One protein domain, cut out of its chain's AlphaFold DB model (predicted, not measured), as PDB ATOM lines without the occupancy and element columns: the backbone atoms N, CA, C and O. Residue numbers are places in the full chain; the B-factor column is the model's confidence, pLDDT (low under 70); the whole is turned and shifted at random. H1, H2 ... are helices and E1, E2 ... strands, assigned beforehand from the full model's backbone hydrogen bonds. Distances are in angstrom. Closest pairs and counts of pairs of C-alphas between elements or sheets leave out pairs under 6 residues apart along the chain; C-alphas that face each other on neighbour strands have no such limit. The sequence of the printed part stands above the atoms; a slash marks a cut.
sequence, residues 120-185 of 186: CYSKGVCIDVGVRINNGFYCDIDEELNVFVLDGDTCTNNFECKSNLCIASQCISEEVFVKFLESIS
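This is residues 120 to 185 of the 186 residues of an uncharacterized protein of Nanoarchaeota archaeon (UniProt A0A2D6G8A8). There is little regular structure: two small hairpins, E1 with E2 and E3 with E4, make one end of a rod, loops make its middle, and H1 ends it, residues 178 to 185 sticking out. The 66 printed residues, four named strands then one named helix, are mixed in class, with 23 in named elements. Both sheets are antiparallel. The whole is only just loose, close to compact: radius of gyration of the C-alphas 13.4 A, spans 45 by 20 by 18 A.

Look first at the hairpin of E1, residues 120 to 122, and E2, residues 125 to 128: N 120 and O 127 are 2.9 A apart, within hydrogen-bond range. In the hairpin of E3, residues 137 to 139, and E4, residues 145 to 147, N 138 and O 146 are 2.9 A apart. The closest C-alphas of E1 and E3, Cys 120 and Cys 139, are 5.4 A apart. H1, residues 174 to 183, is apart from E1, E2 and E3; every O i to N i+4 pair in it is within hydrogen-bond range.

Find C-alpha 120 at (91.713, 122.151, 98.775), where E1 begins; E2 spans 9.7 A. H1 runs 14.5 A to C-alpha 183 at (74.118, 136.422, 129.725).

The printed part has no cut. The link E4 to H1 is long, 26 residues. Residue 124 has pLDDT under 70.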
ATOM      1  N   CYS A 120      90.747 123.200  98.502       89.69
ATOM      2  CA  CYS A 120      91.713 122.151  98.775       89.69
ATOM      3  C   CYS A 120      91.364 120.917  97.967       89.69
ATOM      4  O   CYS A 120      90.213 120.474  97.918       89.69
ATOM      5  N   TYR A 121      92.381 120.306  97.377       84.31
ATOM      6  CA  TYR A 121      92.211 119.016  96.737       84.31
ATOM      7  C   TYR A 121      92.247 117.913  97.796       84.31
ATOM      8  O   TYR A 121      93.276 117.677  98.430       84.31
ATOM      9  N   SER A 122      91.128 117.219  97.999       81.62
ATOM     10  CA  SER A 122      91.061 116.089  98.923       81.62
ATOM     11  C   SER A 122      90.347 114.917  98.283       81.62
ATOM     12  O   SER A 122      89.162 114.988  97.964       81.62
ATOM     13  N   LYS A 123      91.089 113.818  98.117       71.31
ATOM     14  CA  LYS A 123      90.574 112.551  97.596       71.31
ATOM     15  C   LYS A 123      89.782 112.730  96.283       71.31
ATOM     16  O   LYS A 123      88.614 112.382  96.195       71.31
ATOM     17  N   GLY A 124      90.376 113.345  95.264       65.44
ATOM     18  CA  GLY A 124      89.713 113.469  93.957       65.44
ATOM     19  C   GLY A 124      88.687 114.601  93.835       65.44
ATOM     20  O   GLY A 124      88.284 114.922  92.720       65.44
ATOM     21  N   VAL A 125      88.288 115.231  94.943       77.38
ATOM     22  CA  VAL A 125      87.289 116.305  94.966       77.38
ATOM     23  C   VAL A 125      87.951 117.613  95.370       77.38
ATOM     24  O   VAL A 125      88.776 117.660  96.284       77.38
ATOM     25  N   CYS A 126      87.559 118.684  94.686       86.62
ATOM     26  CA  CYS A 126      87.864 120.026  95.136       86.62
ATOM     27  C   CYS A 126      86.861 120.437  96.210       86.62
ATOM     28  O   CYS A 126      85.658 120.448  95.947       86.62
ATOM     29  N   ILE A 127      87.342 120.726  97.415       88.75
ATOM     30  CA  ILE A 127      86.497 121.190  98.513       88.75
ATOM     31  C   ILE A 127      86.734 122.672  98.772       88.75
ATOM     32  O   ILE A 127      87.876 123.129  98.781       88.75
ATOM     33  N   ASP A 128      85.650 123.406  99.001       93.50
ATOM     34  CA  ASP A 128      85.720 124.831  99.307       93.50
ATOM     35  C   ASP A 128      86.467 125.077 100.629       93.50
ATOM     36  O   ASP A 128      86.437 124.260 101.560       93.50
ATOM     37  N   VAL A 129      87.100 126.245 100.737       93.88
ATOM     38  CA  VAL A 129      87.720 126.724 101.981       93.88
ATOM     39  C   VAL A 129      86.717 126.673 103.140       93.88
ATOM     40  O   VAL A 129      85.568 127.105 103.025       93.88
ATOM     41  N   GLY A 130      87.154 126.131 104.276       92.62
ATOM     42  CA  GLY A 130      86.357 125.948 105.488       92.62
ATOM     43  C   GLY A 130      85.571 124.635 105.557       92.62
ATOM     44  O   GLY A 130      85.022 124.310 106.616       92.62
ATOM     45  N   VAL A 131      85.526 123.838 104.480       93.75
ATOM     46  CA  VAL A 131      84.904 122.506 104.510       93.75
ATOM     47  C   VAL A 131      85.716 121.570 105.406       93.75
ATOM     48  O   VAL A 131      86.920 121.385 105.225       93.75
ATOM     49  N   ARG A 132      85.034 120.947 106.375       93.38
ATOM     50  CA  ARG A 132      85.602 119.925 107.264       93.38
ATOM     51  C   ARG A 132      85.420 118.539 106.671       93.38
ATOM     52  O   ARG A 132      84.340 118.200 106.191       93.38
ATOM     53  N   ILE A 133      86.450 117.714 106.789       90.12
ATOM     54  CA  ILE A 133      86.433 116.324 106.345       90.12
ATOM     55  C   ILE A 133      86.423 115.419 107.573       90.12
ATOM     56  O   ILE A 133      87.089 115.688 108.580       90.12
ATOM     57  N   ASN A 134      85.687 114.313 107.485       76.19
ATOM     58  CA  ASN A 134      85.773 113.230 108.460       76.19
ATOM     59  C   ASN A 134      87.254 112.845 108.615       76.19
ATOM     60  O   ASN A 134      87.883 112.542 107.603       76.19
ATOM     61  N   ASN A 135      87.773 112.907 109.855       79.88
ATOM     62  CA  ASN A 135      89.144 112.575 110.319       79.88
ATOM     63  C   ASN A 135      89.943 113.719 110.962       79.88
ATOM     64  O   ASN A 135      91.118 113.525 111.255       79.88
ATOM     65  N   GLY A 136      89.347 114.878 111.234       87.38
ATOM     66  CA  GLY A 136      90.077 115.929 111.955       87.38
ATOM     67  C   GLY A 136      90.659 117.032 111.074       87.38
ATOM     68  O   GLY A 136      91.361 117.900 111.580       87.38
ATOM     69  N   PHE A 137      90.384 116.991 109.770       92.31
ATOM     70  CA  PHE A 137      90.965 117.903 108.791       92.31
ATOM     71  C   PHE A 137      89.937 118.908 108.283       92.31
ATOM     72  O   PHE A 137      88.729 118.647 108.291       92.31
ATOM     73  N   TYR A 138      90.424 120.039 107.798       94.50
ATOM     74  CA  TYR A 138      89.632 121.036 107.099       94.50
ATOM     75  C   TYR A 138      90.450 121.658 105.966       94.50
ATOM     76  O   TYR A 138      91.678 121.570 105.965       94.50
ATOM     77  N   CYS A 139      89.758 122.244 104.993       95.12
ATOM     78  CA  CYS A 139      90.401 123.052 103.968       95.12
ATOM     79  C   CYS A 139      90.675 124.460 104.492       95.12
ATOM     80  O   CYS A 139      89.727 125.177 104.825       95.12
ATOM     81  N   ASP A 140      91.941 124.842 104.588       94.88
ATOM     82  CA  ASP A 140      92.342 126.147 105.098       94.88
ATOM     83  C   ASP A 140      92.261 127.245 104.030       94.88
ATOM     84  O   ASP A 140      92.104 126.981 102.838       94.88
ATOM     85  N   ILE A 141      92.370 128.498 104.470       93.62
ATOM     86  CA  ILE A 141      92.394 129.687 103.611       93.62
ATOM     87  C   ILE A 141      93.613 129.728 102.683       93.62
ATOM     88  O   ILE A 141      93.554 130.390 101.653       93.62
ATOM     89  N   ASP A 142      94.678 129.011 103.042       92.94
ATOM     90  CA  ASP A 142      95.896 128.864 102.243       92.94
ATOM     91  C   ASP A 142      95.784 127.716 101.218       92.94
ATOM     92  O   ASP A 142      96.784 127.319 100.627       92.94
ATOM     93  N   GLU A 143      94.576 127.168 101.016       92.38
ATOM     94  CA  GLU A 143      94.275 126.081 100.066       92.38
ATOM     95  C   GLU A 143      94.983 124.750 100.398       92.38
ATOM     96  O   GLU A 143      95.073 123.832  99.578       92.38
ATOM     97  N   GLU A 144      95.418 124.602 101.653       91.62
ATOM     98  CA  GLU A 144      96.024 123.387 102.195       91.62
ATOM     99  C   GLU A 144      95.099 122.677 103.197       91.62
ATOM    100  O   GLU A 144      94.302 123.284 103.914       91.62
ATOM    101  N   LEU A 145      95.205 121.345 103.260       93.38
ATOM    102  CA  LEU A 145      94.502 120.557 104.270       93.38
ATOM    103  C   LEU A 145      95.250 120.616 105.597       93.38
ATOM    104  O   LEU A 145      96.317 120.016 105.738       93.38
ATOM    105  N   ASN A 146      94.629 121.237 106.592       94.94
ATOM    106  CA  ASN A 146      95.172 121.354 107.939       94.94
ATOM    107  C   ASN A 146      94.335 120.579 108.959       94.94
ATOM    108  O   ASN A 146      93.171 120.243 108.732       94.94
ATOM    109  N   VAL A 147      94.952 120.260 110.096       93.94
ATOM    110  CA  VAL A 147      94.271 119.639 111.241       93.94
ATOM    111  C   VAL A 147      93.637 120.750 112.071       93.94
ATOM    112  O   VAL A 147      94.312 121.724 112.395       93.94
ATOM    113  N   PHE A 148      92.361 120.616 112.432       94.38
ATOM    114  CA  PHE A 148      91.761 121.570 113.365       94.38
ATOM    115  C   PHE A 148      92.324 121.369 114.782       94.38
ATOM    116  O   PHE A 148      92.573 120.244 115.220       94.38
ATOM    117  N   VAL A 149      92.486 122.457 115.525       95.69
ATOM    118  CA  VAL A 149      92.992 122.481 116.901       95.69
ATOM    119  C   VAL A 149      91.844 122.442 117.921       95.69
ATOM    120  O   VAL A 149      90.664 122.594 117.576       95.69
ATOM    121  N   LEU A 150      92.168 122.159 119.185       95.81
ATOM    122  CA  LEU A 150      91.185 121.959 120.251       95.81
ATOM    123  C   LEU A 150      90.892 123.260 121.009       95.81
ATOM    124  O   LEU A 150      91.548 124.283 120.831       95.81
ATOM    125  N   ASP A 151      89.876 123.217 121.870       95.94
ATOM    126  CA  ASP A 151      89.524 124.351 122.720       95.94
ATOM    127  C   ASP A 151      90.706 124.734 123.632       95.94
ATOM    128  O   ASP A 151      91.305 123.881 124.289       95.94
ATOM    129  N   GLY A 152      91.019 126.028 123.691       93.38
ATOM    130  CA  GLY A 152      92.154 126.591 124.425       93.38
ATOM    131  C   GLY A 152      93.439 126.748 123.606       93.38
ATOM    132  O   GLY A 152      94.320 127.497 124.035       93.38
ATOM    133  N   ASP A 153      93.541 126.113 122.435       97.69
ATOM    134  CA  ASP A 153      94.683 126.281 121.535       97.69
ATOM    135  C   ASP A 153      94.634 127.629 120.795       97.69
ATOM    136  O   ASP A 153      93.598 128.299 120.725       97.69
ATOM    137  N   THR A 154      95.778 128.047 120.251       97.56
ATOM    138  CA  THR A 154      95.891 129.273 119.452       97.56
ATOM    139  C   THR A 154      95.352 129.072 118.043       97.56
ATOM    140  O   THR A 154      95.639 128.047 117.431       97.56
ATOM    141  N   CYS A 155      94.662 130.079 117.515       97.56
ATOM    142  CA  CYS A 155      94.104 130.074 116.163       97.56
ATOM    143  C   CYS A 155      94.248 131.438 115.480       97.56
ATOM    144  O   CYS A 155      94.380 132.463 116.160       97.56
ATOM    145  N   THR A 156      94.174 131.465 114.150       97.38
ATOM    146  CA  THR A 156      94.127 132.701 113.345       97.38
ATOM    147  C   THR A 156      92.767 132.940 112.688       97.38
ATOM    148  O   THR A 156      92.352 134.092 112.535       97.38
ATOM    149  N   ASN A 157      92.037 131.876 112.356       95.56
ATOM    150  CA  ASN A 157      90.712 131.913 111.760       95.56
ATOM    151  C   ASN A 157      89.753 130.911 112.432       95.56
ATOM    152  O   ASN A 157      90.147 130.050 113.215       95.56
ATOM    153  N   ASN A 158      88.453 131.044 112.156       96.12
ATOM    154  CA  ASN A 158      87.425 130.215 112.792       96.12
ATOM    155  C   ASN A 158      87.482 128.736 112.378       96.12
ATOM    156  O   ASN A 158      87.087 127.880 113.167       96.12
ATOM    157  N   PHE A 159      87.952 128.419 111.171       95.94
ATOM    158  CA  PHE A 159      87.978 127.049 110.652       95.94
ATOM    159  C   PHE A 159      89.031 126.183 111.355       95.94
ATOM    160  O   PHE A 159      88.809 124.983 111.530       95.94
ATOM    161  N   GLU A 160      90.101 126.801 111.864       96.31
ATOM    162  CA  GLU A 160      91.130 126.138 112.672       96.31
ATOM    163  C   GLU A 160      90.568 125.486 113.934       96.31
ATOM    164  O   GLU A 160      91.044 124.437 114.343       96.31
ATOM    165  N   CYS A 161      89.554 126.064 114.572       96.38
ATOM    166  CA  CYS A 161      89.054 125.570 115.853       96.38
ATOM    167  C   CYS A 161      88.044 124.452 115.663       96.38
ATOM    168  O   CYS A 161      87.104 124.630 114.901       96.38
ATOM    169  N   LYS A 162      88.112 123.347 116.413       95.31
ATOM    170  CA  LYS A 162      87.068 122.296 116.395       95.31
ATOM    171  C   LYS A 162      85.639 122.849 116.543       95.31
ATOM    172  O   LYS A 162      84.716 122.331 115.920       95.31
ATOM    173  N   SER A 163      85.473 123.898 117.344       95.06
ATOM    174  CA  SER A 163      84.206 124.580 117.627       95.06
ATOM    175  C   SER A 163      83.717 125.546 116.538       95.06
ATOM    176  O   SER A 163      82.628 126.093 116.671       95.06
ATOM    177  N   ASN A 164      84.504 125.793 115.482       95.00
ATOM    178  CA  ASN A 164      84.317 126.902 114.535       95.00
ATOM    179  C   ASN A 164      84.375 128.314 115.168       95.00
ATOM    180  O   ASN A 164      83.855 129.267 114.584       95.00
ATOM    181  N   LEU A 165      84.971 128.475 116.354       95.56
ATOM    182  CA  LEU A 165      85.015 129.754 117.073       95.56
ATOM    183  C   LEU A 165      86.441 130.105 117.505       95.56
ATOM    184  O   LEU A 165      86.942 129.579 118.500       95.56
ATOM    185  N   CYS A 166      87.058 131.044 116.788       96.94
ATOM    186  CA  CYS A 166      88.342 131.647 117.127       96.94
ATOM    187  C   CYS A 166      88.124 133.079 117.630       96.94
ATOM    188  O   CYS A 166      87.788 133.985 116.865       96.94
ATOM    189  N   ILE A 167      88.304 133.309 118.931       96.00
ATOM    190  CA  ILE A 167      88.100 134.622 119.556       96.00
ATOM    191  C   ILE A 167      89.384 135.020 120.267       96.00
ATOM    192  O   ILE A 167      89.928 134.260 121.060       96.00
ATOM    193  N   ALA A 168      89.873 136.229 119.983       96.25
ATOM    194  CA  ALA A 168      91.116 136.743 120.560       96.25
ATOM    195  C   ALA A 168      92.320 135.790 120.365       96.25
ATOM    196  O   ALA A 168      93.161 135.650 121.251       96.25
ATOM    197  N   SER A 169      92.422 135.177 119.179       97.56
ATOM    198  CA  SER A 169      93.454 134.191 118.808       97.56
ATOM    199  C   SER A 169      93.446 132.904 119.644       97.56
ATOM    200  O   SER A 169      94.475 132.238 119.752       97.56
ATOM    201  N   GLN A 170      92.311 132.558 120.255       97.94
ATOM    202  CA  GLN A 170      92.117 131.302 120.979       97.94
ATOM    203  C   GLN A 170      90.835 130.597 120.546       97.94
ATOM    204  O   GLN A 170      89.800 131.233 120.324       97.94
ATOM    205  N   CYS A 171      90.900 129.271 120.467       97.81
ATOM    206  CA  CYS A 171      89.738 128.440 120.209       97.81
ATOM    207  C   CYS A 171      88.864 128.335 121.450       97.81
ATOM    208  O   CYS A 171      89.326 127.949 122.524       97.81
ATOM    209  N   ILE A 172      87.587 128.672 121.300       97.44
ATOM    210  CA  ILE A 172      86.617 128.677 122.396       97.44
ATOM    211  C   ILE A 172      85.590 127.578 122.163       97.44
ATOM    212  O   ILE A 172      85.096 127.433 121.048       97.44
ATOM    213  N   SER A 173      85.226 126.840 123.210       96.25
ATOM    214  CA  SER A 173      84.186 125.819 123.104       96.25
ATOM    215  C   SER A 173      82.811 126.440 122.833       96.25
ATOM    216  O   SER A 173      82.478 127.521 123.330       96.25
ATOM    217  N   GLU A 174      81.975 125.730 122.075       93.38
ATOM    218  CA  GLU A 174      80.606 126.164 121.761       93.38
ATOM    219  C   GLU A 174      79.781 126.415 123.037       93.38
ATOM    220  O   GLU A 174      79.057 127.403 123.138       93.38
ATOM    221  N   GLU A 175      79.970 125.591 124.072       93.62
ATOM    222  CA  GLU A 175      79.282 125.726 125.362       93.62
ATOM    223  C   GLU A 175      79.575 127.056 126.074       93.62
ATOM    224  O   GLU A 175      78.683 127.649 126.687       93.62
ATOM    225  N   VAL A 176      80.824 127.532 126.025       91.50
ATOM    226  CA  VAL A 176      81.209 128.813 126.638       91.50
ATOM    227  C   VAL A 176      80.555 129.968 125.887       91.50
ATOM    228  O   VAL A 176      80.070 130.913 126.513       91.50
ATOM    229  N   PHE A 177      80.492 129.875 124.559       90.06
ATOM    230  CA  PHE A 177      79.861 130.894 123.730       90.06
ATOM    231  C   PHE A 177      78.345 130.968 123.950       90.06
ATOM    232  O   PHE A 177      77.806 132.061 124.105       90.06
ATOM    233  N   VAL A 178      77.666 129.824 124.061       92.19
ATOM    234  CA  VAL A 178      76.230 129.771 124.380       92.19
ATOM    235  C   VAL A 178      75.935 130.453 125.718       92.19
ATOM    236  O   VAL A 178      75.067 131.321 125.777       92.19
ATOM    237  N   LYS A 179      76.713 130.164 126.771       92.88
ATOM    238  CA  LYS A 179      76.551 130.823 128.083       92.88
ATOM    239  C   LYS A 179      76.753 132.337 128.017       92.88
ATOM    240  O   LYS A 179      76.074 133.087 128.716       92.88
ATOM    241  N   PHE A 180      77.686 132.797 127.184       91.12
ATOM    242  CA  PHE A 180      77.882 134.224 126.957       91.12
ATOM    243  C   PHE A 180      76.657 134.859 126.280       91.12
ATOM    244  O   PHE A 180      76.187 135.896 126.743       91.12
ATOM    245  N   LEU A 181      76.100 134.222 125.242       91.81
ATOM    246  CA  LEU A 181      74.892 134.703 124.562       91.81
ATOM    247  C   LEU A 181      73.664 134.754 125.485       91.81
ATOM    248  O   LEU A 181      72.867 135.684 125.390       91.81
ATOM    249  N   GLU A 182      73.518 133.798 126.399       94.88
ATOM    250  CA  GLU A 182      72.449 133.826 127.403       94.88
ATOM    251  C   GLU A 182      72.611 135.026 128.350       94.88
ATOM    252  O   GLU A 182      71.648 135.746 128.604       94.88
ATOM    253  N   SER A 183      73.840 135.320 128.789       94.31
ATOM    254  CA  SER A 183      74.118 136.422 129.725       94.31
ATOM    255  C   SER A 183      73.864 137.828 129.167       94.31
ATOM    256  O   SER A 183      73.678 138.761 129.941       94.31
ATOM    257  N   ILE A 184      73.864 137.994 127.840       93.38
ATOM    258  CA  ILE A 184      73.554 139.277 127.182       93.38
ATOM    259  C   ILE A 184      72.059 139.438 126.869       93.38
ATOM    260  O   ILE A 184      71.652 140.492 126.384       93.38
ATOM    261  N   SER A 185      71.260 138.390 127.082       90.25
ATOM    262  CA  SER A 185      69.816 138.391 126.827       90.25
ATOM    263  C   SER A 185      68.965 138.756 128.055       90.25
ATOM    264  O   SER A 185      67.748 138.899 127.918       90.25
TER     265      SER A 185